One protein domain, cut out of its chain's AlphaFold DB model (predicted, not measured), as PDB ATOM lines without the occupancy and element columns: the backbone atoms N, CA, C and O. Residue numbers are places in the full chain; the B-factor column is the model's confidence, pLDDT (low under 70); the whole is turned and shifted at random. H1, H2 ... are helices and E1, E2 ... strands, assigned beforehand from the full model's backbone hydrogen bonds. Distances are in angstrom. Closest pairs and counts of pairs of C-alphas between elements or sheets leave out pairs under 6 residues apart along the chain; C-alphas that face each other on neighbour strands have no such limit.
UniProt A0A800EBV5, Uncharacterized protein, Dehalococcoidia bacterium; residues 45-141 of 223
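AT A GLANCE: This is residues 45 to 141 of the 223 residues of an uncharacterized protein of Dehalococcoidia bacterium (UniProt A0A800EBV5). A strongly twisted sheet of four strands, a meander in which each strand is the antiparallel neighbour of the one before, is covered on one face by helix H1, making two layers. Residues 89 to 94 stick out at one end. The 97 printed residues include, in order, E1, E2, E3, E4 and H1, class mixed. The rod, 56 by 23 by 20 A, is only just loose, close to compact, with radius of gyration of the C-alphas 15.3 A.

HOW THE PARTS SIT: E1, residues 63 to 72, forms a hairpin with E2, residues 75 to 87; N 70 and O 77 are 2.9 A apart. E2 forms another with E3, residues 97 to 106; N 82 and O 102 are 2.8 A apart. E3 forms a third with E4, residues 115 to 120; N 103 and O 117 are 2.9 A apart. These three N and O pairs are within hydrogen-bond range. H1, residues 123 to 139, is on the sheet over E2 and E3, at a height of 8.1 A; the closest C-alphas of E2 and H1, Ile 79 and Met 130, are 7.0 A apart. Every O i to N i+4 pair in H1 is within hydrogen-bond range.

IN THESE COORDINATES: E1 begins at C-alpha 63 (115.181, 148.432, 90.807); H1 ends at C-alpha 139 (127.097, 141.518, 65.808). From first to last C-alpha E2 measures 36.8 A, E3 27.3 A, E1 25.3 A, H1 24.6 A and E4 14.8 A.

THE WHOLE: The C-alphas farthest apart, Arg 46 and Gln 93, are 56.7 A apart. The printed part has no cut and no long link. Its mean pLDDT is 70.1; 41 residues are under 70, among them 86 to 99.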
ATOM      1  N   MET A  45     123.888 147.323  59.179       54.75
ATOM      2  CA  MET A  45     122.825 147.481  60.186       54.75
ATOM      3  C   MET A  45     121.405 147.549  59.580       54.75
ATOM      4  O   MET A  45     120.422 147.856  60.258       54.75
ATOM      5  N   ARG A  46     121.274 147.301  58.274       47.94
ATOM      6  CA  ARG A  46     120.021 147.414  57.530       47.94
ATOM      7  C   ARG A  46     119.139 146.205  57.853       47.94
ATOM      8  O   ARG A  46     119.475 145.090  57.481       47.94
ATOM      9  N   GLY A  47     118.014 146.437  58.530       56.41
ATOM     10  CA  GLY A  47     117.065 145.380  58.912       56.41
ATOM     11  C   GLY A  47     117.195 144.870  60.352       56.41
ATOM     12  O   GLY A  47     116.499 143.926  60.721       56.41
ATOM     13  N   LEU A  48     118.034 145.496  61.186       60.38
ATOM     14  CA  LEU A  48     118.059 145.217  62.625       60.38
ATOM     15  C   LEU A  48     116.688 145.531  63.244       60.38
ATOM     16  O   LEU A  48     116.182 146.640  63.089       60.38
ATOM     17  N   GLY A  49     116.087 144.561  63.941       59.78
ATOM     18  CA  GLY A  49     114.770 144.746  64.567       59.78
ATOM     19  C   GLY A  49     113.620 144.988  63.576       59.78
ATOM     20  O   GLY A  49     112.660 145.666  63.922       59.78
ATOM     21  N   ALA A  50     113.693 144.447  62.353       62.72
ATOM     22  CA  ALA A  50     112.653 144.615  61.326       62.72
ATOM     23  C   ALA A  50     111.268 144.041  61.707       62.72
ATOM     24  O   ALA A  50     110.281 144.300  61.020       62.72
ATOM     25  N   THR A  51     111.183 143.263  62.786       69.00
ATOM     26  CA  THR A  51     109.935 142.715  63.324       69.00
ATOM     27  C   THR A  51     109.274 143.680  64.318       69.00
ATOM     28  O   THR A  51     109.952 144.533  64.890       69.00
ATOM     29  N   PRO A  52     107.954 143.579  64.563       74.25
ATOM     30  CA  PRO A  52     107.296 144.354  65.613       74.25
ATOM     31  C   PRO A  52     107.990 144.148  66.959       74.25
ATOM     32  O   PRO A  52     108.316 143.017  67.327       74.25
ATOM     33  N   LYS A  53     108.219 145.243  67.692       75.19
ATOM     34  CA  LYS A  53     108.923 145.194  68.973       75.19
ATOM     35  C   LYS A  53     108.135 144.336  69.979       75.19
ATOM     36  O   LYS A  53     107.009 144.695  70.326       75.19
ATOM     37  N   PRO A  54     108.705 143.226  70.472       74.06
ATOM     38  CA  PRO A  54     108.077 142.396  71.488       74.06
ATOM     39  C   PRO A  54     108.130 143.076  72.862       74.06
ATOM     40  O   PRO A  54     108.982 143.924  73.130       74.06
ATOM     41  N   ASN A  55     107.226 142.677  73.759       78.31
ATOM     42  CA  ASN A  55     107.207 143.163  75.136       78.31
ATOM     43  C   ASN A  55     108.380 142.559  75.926       78.31
ATOM     44  O   ASN A  55     108.301 141.431  76.420       78.31
ATOM     45  N   MET A  56     109.482 143.297  76.006       76.06
ATOM     46  CA  MET A  56     110.667 142.922  76.770       76.06
ATOM     47  C   MET A  56     110.506 143.487  78.184       76.06
ATOM     48  O   MET A  56     110.450 144.697  78.377       76.06
ATOM     49  N   LYS A  57     110.344 142.598  79.170       79.00
ATOM     50  CA  LYS A  57     110.274 142.950  80.594       79.00
ATOM     51  C   LYS A  57     111.291 142.127  81.378       79.00
ATOM     52  O   LYS A  57     111.342 140.908  81.162       79.00
ATOM     53  N   PRO A  58     112.055 142.742  82.297       79.38
ATOM     54  CA  PRO A  58     112.975 142.009  83.152       79.38
ATOM     55  C   PRO A  58     112.218 140.992  84.012       79.38
ATOM     56  O   PRO A  58     111.101 141.226  84.466       79.38
ATOM     57  N   THR A  59     112.825 139.821  84.190       78.06
ATOM     58  CA  THR A  59     112.309 138.750  85.066       78.06
ATOM     59  C   THR A  59     112.863 138.884  86.480       78.06
ATOM     60  O   THR A  59     112.257 138.409  87.438       78.06
ATOM     61  N   LEU A  60     114.040 139.499  86.609       74.25
ATOM     62  CA  LEU A  60     114.694 139.711  87.890       74.25
ATOM     63  C   LEU A  60     113.941 140.746  88.725       74.25
ATOM     64  O   LEU A  60     113.524 141.790  88.230       74.25
ATOM     65  N   LYS A  61     113.801 140.446  90.019       76.12
ATOM     66  CA  LYS A  61     113.246 141.368  91.010       76.12
ATOM     67  C   LYS A  61     114.339 142.349  91.436       76.12
ATOM     68  O   LYS A  61     115.370 141.908  91.940       76.12
ATOM     69  N   GLY A  62     114.099 143.643  91.256       78.62
ATOM     70  CA  GLY A  62     115.001 144.718  91.667       78.62
ATOM     71  C   GLY A  62     114.603 146.057  91.056       78.62
ATOM     72  O   GLY A  62     113.625 146.134  90.309       78.62
ATOM     73  N   GLU A  63     115.352 147.102  91.394       81.69
ATOM     74  CA  GLU A  63     115.181 148.432  90.807       81.69
ATOM     75  C   GLU A  63     115.923 148.494  89.470       81.69
ATOM     76  O   GLU A  63     117.102 148.147  89.394       81.69
ATOM     77  N   ILE A  64     115.226 148.895  88.405       82.19
ATOM     78  CA  ILE A  64     115.838 149.083  87.086       82.19
ATOM     79  C   ILE A  64     116.534 150.436  87.111       82.19
ATOM     80  O   ILE A  64     115.870 151.465  87.203       82.19
ATOM     81  N   ILE A  65     117.857 150.421  87.029       83.56
ATOM     82  CA  ILE A  65     118.657 151.647  87.035       83.56
ATOM     83  C   ILE A  65     118.820 152.176  85.622       83.56
ATOM     84  O   ILE A  65     118.683 153.371  85.381       83.56
ATOM     85  N   ASP A  66     119.117 151.270  84.694       80.50
ATOM     86  CA  ASP A  66     119.346 151.609  83.301       80.50
ATOM     87  C   ASP A  66     118.817 150.495  82.399       80.50
ATOM     88  O   ASP A  66     118.776 149.314  82.772       80.50
ATOM     89  N   SER A  67     118.382 150.879  81.207       82.56
ATOM     90  CA  SER A  67     117.871 149.955  80.209       82.56
ATOM     91  C   SER A  67     118.214 150.441  78.816       82.56
ATOM     92  O   SER A  67     117.877 151.565  78.442       82.56
ATOM     93  N   VAL A  68     118.803 149.555  78.021       81.25
ATOM     94  CA  VAL A  68     119.115 149.824  76.621       81.25
ATOM     95  C   VAL A  68     118.420 148.794  75.753       81.25
ATOM     96  O   VAL A  68     118.594 147.586  75.905       81.25
ATOM     97  N   GLU A  69     117.633 149.287  74.808       82.94
ATOM     98  CA  GLU A  69     116.926 148.473  73.830       82.94
ATOM     99  C   GLU A  69     117.517 148.720  72.446       82.94
ATOM    100  O   GLU A  69     117.741 149.862  72.041       82.94
ATOM    101  N   PHE A  70     117.765 147.652  71.696       78.00
ATOM    102  CA  PHE A  70     118.341 147.757  70.362       78.00
ATOM    103  C   PHE A  70     117.876 146.632  69.440       78.00
ATOM    104  O   PHE A  70     117.498 145.541  69.866       78.00
ATOM    105  N   GLY A  71     117.933 146.900  68.137       73.81
ATOM    106  CA  GLY A  71     117.808 145.868  67.117       73.81
ATOM    107  C   GLY A  71     119.122 145.098  66.966       73.81
ATOM    108  O   GLY A  71     120.187 145.697  66.810       73.81
ATOM    109  N   SER A  72     119.034 143.774  66.987       72.44
ATOM    110  CA  SER A  72     120.096 142.833  66.622       72.44
ATOM    111  C   SER A  72     119.786 142.169  65.275       72.44
ATOM    112  O   SER A  72     118.667 142.276  64.756       72.44
ATOM    113  N   LYS A  73     120.765 141.439  64.723       68.12
ATOM    114  CA  LYS A  73     120.585 140.599  63.524       68.12
ATOM    115  C   LYS A  73     119.454 139.574  63.688       68.12
ATOM    116  O   LYS A  73     118.831 139.188  62.706       68.12
ATOM    117  N   PHE A  74     119.174 139.170  64.923       68.31
ATOM    118  CA  PHE A  74     118.167 138.167  65.261       68.31
ATOM    119  C   PHE A  74     116.855 138.784  65.747       68.31
ATOM    120  O   PHE A  74     115.999 138.055  66.214       68.31
ATOM    121  N   GLY A  75     116.669 140.104  65.654       75.12
ATOM    122  CA  GLY A  75     115.467 140.793  66.126       75.12
ATOM    123  C   GLY A  75     115.743 141.721  67.306       75.12
ATOM    124  O   GLY A  75     116.880 142.116  67.553       75.12
ATOM    125  N   TRP A  76     114.698 142.122  68.020       80.06
ATOM    126  CA  TRP A  76     114.823 143.029  69.163       80.06
ATOM    127  C   TRP A  76     115.520 142.371  70.351       80.06
ATOM    128  O   TRP A  76     115.233 141.223  70.676       80.06
ATOM    129  N   CYS A  77     116.394 143.127  71.008       79.56
ATOM    130  CA  CYS A  77     117.035 142.760  72.260       79.56
ATOM    131  C   CYS A  77     116.967 143.934  73.243       79.56
ATOM    132  O   CYS A  77     116.975 145.102  72.844       79.56
ATOM    133  N   ALA A  78     116.923 143.618  74.532       82.69
ATOM    134  CA  ALA A  78     116.999 144.593  75.609       82.69
ATOM    135  C   ALA A  78     117.989 144.124  76.673       82.69
ATOM    136  O   ALA A  78     118.026 142.937  76.998       82.69
ATOM    137  N   ILE A  79     118.772 145.056  77.209       84.31
ATOM    138  CA  ILE A  79     119.663 144.853  78.349       84.31
ATOM    139  C   ILE A  79     119.171 145.754  79.481       84.31
ATOM    140  O   ILE A  79     118.911 146.935  79.266       84.31
ATOM    141  N   TYR A  80     119.037 145.188  80.675       84.56
ATOM    142  CA  TYR A  80     118.605 145.864  81.892       84.56
ATOM    143  C   TYR A  80     119.699 145.750  82.946       84.56
ATOM    144  O   TYR A  80     120.175 144.643  83.217       84.56
ATOM    145  N   ILE A  81     120.040 146.871  83.573       83.50
ATOM    146  CA  ILE A  81     120.837 146.912  84.796       83.50
ATOM    147  C   ILE A  81     119.870 146.999  85.971       83.50
ATOM    148  O   ILE A  81     119.053 147.917  86.063       83.50
ATOM    149  N   ILE A  82     119.948 146.018  86.861       83.31
ATOM    150  CA  ILE A  82     119.002 145.828  87.954       83.31
ATOM    151  C   ILE A  82     119.775 145.850  89.268       83.31
ATOM    152  O   ILE A  82     120.577 144.954  89.532       83.31
ATOM    153  N   ALA A  83     119.519 146.854  90.107       79.38
ATOM    154  CA  ALA A  83     120.023 146.881  91.473       79.38
ATOM    155  C   ALA A  83     119.246 145.896  92.340       79.38
ATOM    156  O   ALA A  83     118.009 145.893  92.385       79.38
ATOM    157  N   ARG A  84     119.989 145.062  93.062       78.19
ATOM    158  CA  ARG A  84     119.458 144.094  94.014       78.19
ATOM    159  C   ARG A  84     120.208 144.219  95.326       78.19
ATOM    160  O   ARG A  84     121.429 144.247  95.368       78.19
ATOM    161  N   ASN A  85     119.458 144.216  96.417       71.81
ATOM    162  CA  ASN A  85     120.036 144.141  97.751       71.81
ATOM    163  C   ASN A  85     120.188 142.670  98.128       71.81
ATOM    164  O   ASN A  85     119.189 141.966  98.307       71.81
ATOM    165  N   LYS A  86     121.425 142.192  98.251       69.62
ATOM    166  CA  LYS A  86     121.698 140.821  98.690       69.62
ATOM    167  C   LYS A  86     122.104 140.826 100.152       69.62
ATOM    168  O   LYS A  86     122.901 141.645 100.604       69.62
ATOM    169  N   LYS A  87     121.536 139.885 100.905       59.09
ATOM    170  CA  LYS A  87     121.967 139.623 102.278       59.09
ATOM    171  C   LYS A  87     123.323 138.923 102.225       59.09
ATOM    172  O   LYS A  87     123.438 137.874 101.586       59.09
ATOM    173  N   ASN A  88     124.327 139.489 102.892       57.91
ATOM    174  CA  ASN A  88     125.626 138.841 103.041       57.91
ATOM    175  C   ASN A  88     125.445 137.469 103.712       57.91
ATOM    176  O   ASN A  88     124.822 137.361 104.768       57.91
ATOM    177  N   LYS A  89     125.948 136.407 103.068       53.25
ATOM    178  CA  LYS A  89     125.910 135.022 103.582       53.25
ATOM    179  C   LYS A  89     127.108 134.680 104.477       53.25
ATOM    180  O   LYS A  89     127.247 133.537 104.900       53.25
ATOM    181  N   THR A  90     127.985 135.635 104.753       50.31
ATOM    182  CA  THR A  90     129.089 135.469 105.698       50.31
ATOM    183  C   THR A  90     128.519 135.571 107.109       50.31
ATOM    184  O   THR A  90     127.916 136.583 107.451       50.31
ATOM    185  N   GLY A  91     128.650 134.504 107.899       46.53
ATOM    186  CA  GLY A  91     128.063 134.323 109.234       46.53
ATOM    187  C   GLY A  91     128.591 135.250 110.336       46.53
ATOM    188  O   GLY A  91     128.820 134.802 111.454       46.53
ATOM    189  N   THR A  92     128.783 136.530 110.047       45.75
ATOM    190  CA  THR A  92     129.100 137.575 111.016       45.75
ATOM    191  C   THR A  92     127.817 138.340 111.346       45.75
ATOM    192  O   THR A  92     127.127 138.842 110.464       45.75
ATOM    193  N   GLN A  93     127.485 138.407 112.637       46.56
ATOM    194  CA  GLN A  93     126.206 138.849 113.223       46.56
ATOM    195  C   GLN A  93     125.800 140.325 112.990       46.56
ATOM    196  O   GLN A  93     124.875 140.812 113.631       46.56
ATOM    197  N   TYR A  94     126.420 141.033 112.044       49.91
ATOM    198  CA  TYR A  94     126.063 142.403 111.669       49.91
ATOM    199  C   TYR A  94     125.663 142.425 110.192       49.91
ATOM    200  O   TYR A  94     126.475 142.646 109.297       49.91
ATOM    201  N   GLY A  95     124.391 142.102 109.943       44.38
ATOM    202  CA  GLY A  95     123.812 141.956 108.610       44.38
ATOM    203  C   GLY A  95     123.741 143.274 107.841       44.38
ATOM    204  O   GLY A  95     122.721 143.955 107.866       44.38
ATOM    205  N   GLY A  96     124.813 143.606 107.125       53.31
ATOM    206  CA  GLY A  96     124.803 144.635 106.087       53.31
ATOM    207  C   GLY A  96     124.140 144.124 104.805       53.31
ATOM    208  O   GLY A  96     124.354 142.975 104.402       53.31
ATOM    209  N   TYR A  97     123.339 144.977 104.165       55.53
ATOM    210  CA  TYR A  97     122.894 144.778 102.786       55.53
ATOM    211  C   TYR A  97     123.987 145.293 101.853       55.53
ATOM    212  O   TYR A  97     124.413 146.436 101.993       55.53
ATOM    213  N   THR A  98     124.423 144.463 100.909       61.91
ATOM    214  CA  THR A  98     125.292 144.917  99.820       61.91
ATOM    215  C   THR A  98     124.423 145.108  98.581       61.91
ATOM    216  O   THR A  98     123.677 144.197  98.200       61.91
ATOM    217  N   THR A  99     124.493 146.294  97.979       64.06
ATOM    218  CA  THR A  99     123.868 146.569  96.683       64.06
ATOM    219  C   THR A  99     124.708 145.894  95.606       64.06
ATOM    220  O   THR A  99     125.845 146.289  95.367       64.06
ATOM    221  N   GLU A 100     124.168 144.853  94.984       76.00
ATOM    222  CA  GLU A 100     124.746 144.209  93.805       76.00
ATOM    223  C   GLU A 100     123.976 144.661  92.561       76.00
ATOM    224  O   GLU A 100     122.752 144.820  92.586       76.00
ATOM    225  N   TYR A 101     124.686 144.822  91.451       75.44
ATOM    226  CA  TYR A 101     124.103 145.121  90.152       75.44
ATOM    227  C   TYR A 101     124.085 143.839  89.319       75.44
ATOM    228  O   TYR A 101     125.095 143.155  89.152       75.44
ATOM    229  N   ALA A 102     122.909 143.495  88.812       77.00
ATOM    230  CA  ALA A 102     122.708 142.381  87.903       77.00
ATOM    231  C   ALA A 102     122.420 142.905  86.505       77.00
ATOM    232  O   ALA A 102     121.643 143.846  86.338       77.00
ATOM    233  N   ILE A 103     123.001 142.263  85.499       77.62
ATOM    234  CA  ILE A 103     122.696 142.550  84.102       77.62
ATOM    235  C   ILE A 103     121.817 141.424  83.580       77.62
ATOM    236  O   ILE A 103     122.229 140.263  83.526       77.62
ATOM    237  N   GLN A 104     120.604 141.773  83.167       80.25
ATOM    238  CA  GLN A 104     119.709 140.861  82.474       80.25
ATOM    239  C   GLN A 104     119.556 141.294  81.029       80.25
ATOM    240  O   GLN A 104     119.138 142.414  80.758       80.25
ATOM    241  N   TYR A 105     119.807 140.379  80.101       81.75
ATOM    242  CA  TYR A 105     119.520 140.601  78.691       81.75
ATOM    243  C   TYR A 105     118.449 139.640  78.194       81.75
ATOM    244  O   TYR A 105     118.350 138.491  78.632       81.75
ATOM    245  N   ILE A 106     117.600 140.157  77.310       79.25
ATOM    246  CA  ILE A 106     116.407 139.495  76.797       79.25
ATOM    247  C   ILE A 106     116.399 139.662  75.284       79.25
ATOM    248  O   ILE A 106     116.262 140.776  74.786       79.25
ATOM    249  N   CYS A 107     116.503 138.546  74.567       77.00
ATOM    250  CA  CYS A 107     116.362 138.484  73.117       77.00
ATOM    251  C   CYS A 107     115.299 137.421  72.777       77.00
ATOM    252  O   CYS A 107     115.614 136.237  72.724       77.00
ATOM    253  N   PRO A 108     114.024 137.795  72.579       67.75
ATOM    254  CA  PRO A 108     112.924 136.835  72.415       67.75
ATOM    255  C   PRO A 108     112.982 135.995  71.135       67.75
ATOM    256  O   PRO A 108     112.333 134.959  71.069       67.75
ATOM    257  N   SER A 109     113.733 136.431  70.123       63.97
ATOM    258  CA  SER A 109     113.870 135.704  68.856       63.97
ATOM    259  C   SER A 109     115.141 134.846  68.778       63.97
ATOM    260  O   SER A 109     115.377 134.201  67.759       63.97
ATOM    261  N   SER A 110     115.964 134.812  69.829       59.97
ATOM    262  CA  SER A 110     117.089 133.882  69.937       59.97
ATOM    263  C   SER A 110     116.864 132.917  71.105       59.97
ATOM    264  O   SER A 110     116.116 133.209  72.037       59.97
ATOM    265  N   ASN A 111     117.553 131.771  71.106       54.69
ATOM    266  CA  ASN A 111     117.565 130.832  72.243       54.69
ATOM    267  C   ASN A 111     118.213 131.427  73.518       54.69
ATOM    268  O   ASN A 111     118.356 130.745  74.527       54.69
ATOM    269  N   ILE A 112     118.582 132.710  73.493       59.56
ATOM    270  CA  ILE A 112     119.135 133.504  74.595       59.56
ATOM    271  C   ILE A 112     117.977 134.257  75.263       59.56
ATOM    272  O   ILE A 112     117.995 135.470  75.477       59.56
ATOM    273  N   ALA A 113     116.897 133.518  75.513       55.81
ATOM    274  CA  ALA A 113     115.588 134.082  75.808       55.81
ATOM    275  C   ALA A 113     115.562 134.881  77.120       55.81
ATOM    276  O   ALA A 113     114.716 135.761  77.263       55.81
ATOM    277  N   ARG A 114     116.485 134.599  78.049       64.31
ATOM    278  CA  ARG A 114     116.867 135.420  79.206       64.31
ATOM    279  C   ARG A 114     118.153 134.844  79.781       64.31
ATOM    280  O   ARG A 114     118.130 133.715  80.263       64.31
ATOM    281  N   THR A 115     119.218 135.627  79.837       65.62
ATOM    282  CA  THR A 115     120.376 135.255  80.654       65.62
ATOM    283  C   THR A 115     120.683 136.383  81.620       65.62
ATOM    284  O   THR A 115     120.435 137.562  81.354       65.62
ATOM    285  N   VAL A 116     121.162 135.979  82.784       68.62
ATOM    286  CA  VAL A 116     121.387 136.830  83.937       68.62
ATOM    287  C   VAL A 116     122.860 136.708  84.311       68.62
ATOM    288  O   VAL A 116     123.344 135.594  84.504       68.62
ATOM    289  N   LYS A 117     123.566 137.838  84.375       68.94
ATOM    290  CA  LYS A 117     124.916 137.932  84.943       68.94
ATOM    291  C   LYS A 117     124.839 138.705  86.254       68.94
ATOM    292  O   LYS A 117     124.377 139.844  86.267       68.94
ATOM    293  N   ASP A 118     125.299 138.071  87.325       63.69
ATOM    294  CA  ASP A 118     125.014 138.453  88.708       63.69
ATOM    295  C   ASP A 118     126.306 138.671  89.508       63.69
ATOM    296  O   ASP A 118     126.499 138.010  90.520       63.69
ATOM    297  N   ASP A 119     127.197 139.571  89.073       67.81
ATOM    298  CA  ASP A 119     128.528 139.688  89.702       67.81
ATOM    299  C   ASP A 119     129.055 141.129  89.878       67.81
ATOM    300  O   ASP A 119     130.199 141.315  90.295       67.81
ATOM    301  N   PHE A 120     128.269 142.175  89.593       69.62
ATOM    302  CA  PHE A 120     128.803 143.544  89.606       69.62
ATOM    303  C   PHE A 120     128.612 144.223  90.966       69.62
ATOM    304  O   PHE A 120     127.490 144.429  91.431       69.62
ATOM    305  N   LEU A 121     129.727 144.604  91.596       69.31
ATOM    306  CA  LEU A 121     129.749 145.382  92.844       69.31
ATOM    307  C   LEU A 121     129.576 146.886  92.599       69.31
ATOM    308  O   LEU A 121     129.108 147.601  93.484       69.31
ATOM    309  N   THR A 122     129.941 147.375  91.411       74.81
ATOM    310  CA  THR A 122     129.839 148.792  91.055       74.81
ATOM    311  C   THR A 122     128.953 149.001  89.829       74.81
ATOM    312  O   THR A 122     128.860 148.150  88.943       74.81
ATOM    313  N   LEU A 123     128.300 150.164  89.775       71.69
ATOM    314  CA  LEU A 123     127.463 150.571  88.645       71.69
ATOM    315  C   LEU A 123     128.298 150.821  87.382       71.69
ATOM    316  O   LEU A 123     127.854 150.499  86.284       71.69
ATOM    317  N   ALA A 124     129.513 151.355  87.539       71.25
ATOM    318  CA  ALA A 124     130.417 151.632  86.427       71.25
ATOM    319  C   ALA A 124     130.846 150.342  85.708       71.25
ATOM    320  O   ALA A 124     130.806 150.282  84.478       71.25
ATOM    321  N   ASP A 125     131.164 149.286  86.464       71.81
ATOM    322  CA  ASP A 125     131.518 147.984  85.885       71.81
ATOM    323  C   ASP A 125     130.323 147.360  85.151       71.81
ATOM    324  O   ASP A 125     130.473 146.799  84.063       71.81
ATOM    325  N   ALA A 126     129.115 147.513  85.707       73.44
ATOM    326  CA  ALA A 126     127.894 147.023  85.075       73.44
ATOM    327  C   ALA A 126     127.583 147.755  83.754       73.44
ATOM    328  O   ALA A 126     127.157 147.134  82.780       73.44
ATOM    329  N   GLN A 127     127.823 149.068  83.691       76.38
ATOM    330  CA  GLN A 127     127.649 149.857  82.468       76.38
ATOM    331  C   GLN A 127     128.665 149.485  81.385       76.38
ATOM    332  O   GLN A 127     128.305 149.377  80.213       76.38
ATOM    333  N   LEU A 128     129.922 149.250  81.765       73.31
ATOM    334  CA  LEU A 128     130.958 148.842  80.819       73.31
ATOM    335  C   LEU A 128     130.646 147.469  80.212       73.31
ATOM    336  O   LEU A 128     130.721 147.292  78.996       73.31
ATOM    337  N   GLU A 129     130.211 146.513  81.034       74.06
ATOM    338  CA  GLU A 129     129.787 145.209  80.526       74.06
ATOM    339  C   GLU A 129     128.534 145.324  79.647       74.06
ATOM    340  O   GLU A 129     128.441 144.640  78.629       74.06
ATOM    341  N   MET A 130     127.587 146.209  79.978       72.31
ATOM    342  CA  MET A 130     126.414 146.459  79.135       72.31
ATOM    343  C   MET A 130     126.812 146.891  77.717       72.31
ATOM    344  O   MET A 130     126.253 146.364  76.755       72.31
ATOM    345  N   ILE A 131     127.790 147.791  77.576       77.62
ATOM    346  CA  ILE A 131     128.292 148.243  76.268       77.62
ATOM    347  C   ILE A 131     128.916 147.071  75.498       77.62
ATOM    348  O   ILE A 131     128.541 146.812  74.353       77.62
ATOM    349  N   ASN A 132     129.789 146.294  76.146       76.75
ATOM    350  CA  ASN A 132     130.430 145.131  75.525       76.75
ATOM    351  C   ASN A 132     129.402 144.075  75.080       76.75
ATOM    352  O   ASN A 132     129.498 143.499  73.991       76.75
ATOM    353  N   GLN A 133     128.383 143.825  75.905       76.12
ATOM    354  CA  GLN A 133     127.302 142.898  75.573       76.12
ATOM    355  C   GLN A 133     126.413 143.424  74.456       76.12
ATOM    356  O   GLN A 133     125.977 142.639  73.616       76.12
ATOM    357  N   GLN A 134     126.152 144.729  74.412       76.06
ATOM    358  CA  GLN A 134     125.395 145.345  73.331       76.06
ATOM    359  C   GLN A 134     126.097 145.142  71.986       76.06
ATOM    360  O   GLN A 134     125.444 144.750  71.018       76.06
ATOM    361  N   GLU A 135     127.409 145.363  71.915       73.31
ATOM    362  CA  GLU A 135     128.185 145.144  70.690       73.31
ATOM    363  C   GLU A 135     128.202 143.667  70.283       73.31
ATOM    364  O   GLU A 135     127.927 143.331  69.128       73.31
ATOM    365  N   SER A 136     128.432 142.771  71.247       73.44
ATOM    366  CA  SER A 136     128.428 141.325  71.012       73.44
ATOM    367  C   SER A 136     127.069 140.842  70.491       73.44
ATOM    368  O   SER A 136     126.981 140.255  69.414       73.44
ATOM    369  N   LEU A 137     125.975 141.192  71.173       73.31
ATOM    370  CA  LEU A 137     124.618 140.810  70.777       73.31
ATOM    371  C   LEU A 137     124.186 141.449  69.453       73.31
ATOM    372  O   LEU A 137     123.428 140.839  68.699       73.31
ATOM    373  N   ARG A 138     124.662 142.657  69.136       69.44
ATOM    374  CA  ARG A 138     124.369 143.306  67.854       69.44
ATOM    375  C   ARG A 138     125.046 142.579  66.687       69.44
ATOM    376  O   ARG A 138     124.406 142.419  65.647       69.44
ATOM    377  N   ASN A 139     126.279 142.104  66.874       66.00
ATOM    378  CA  ASN A 139     127.097 141.518  65.808       66.00
ATOM    379  C   ASN A 139     126.936 139.996  65.675       66.00
ATOM    380  O   ASN A 139     126.705 139.489  64.577       66.00
ATOM    381  N   THR A 140     127.048 139.260  66.781       63.72
ATOM    382  CA  THR A 140     127.033 137.785  66.795       63.72
ATOM    383  C   THR A 140     125.678 137.223  67.197       63.72
ATOM    384  O   THR A 140     125.375 136.074  66.880       63.72
ATOM    385  N   GLY A 141     124.857 138.022  67.889       57.94
ATOM    386  CA  GLY A 141     123.619 137.554  68.506       57.94
ATOM    387  C   GLY A 141     123.831 136.529  69.607       57.94
ATOM    388  O   GLY A 141     122.876 135.843  69.953       57.94
TER     389      GLY A 141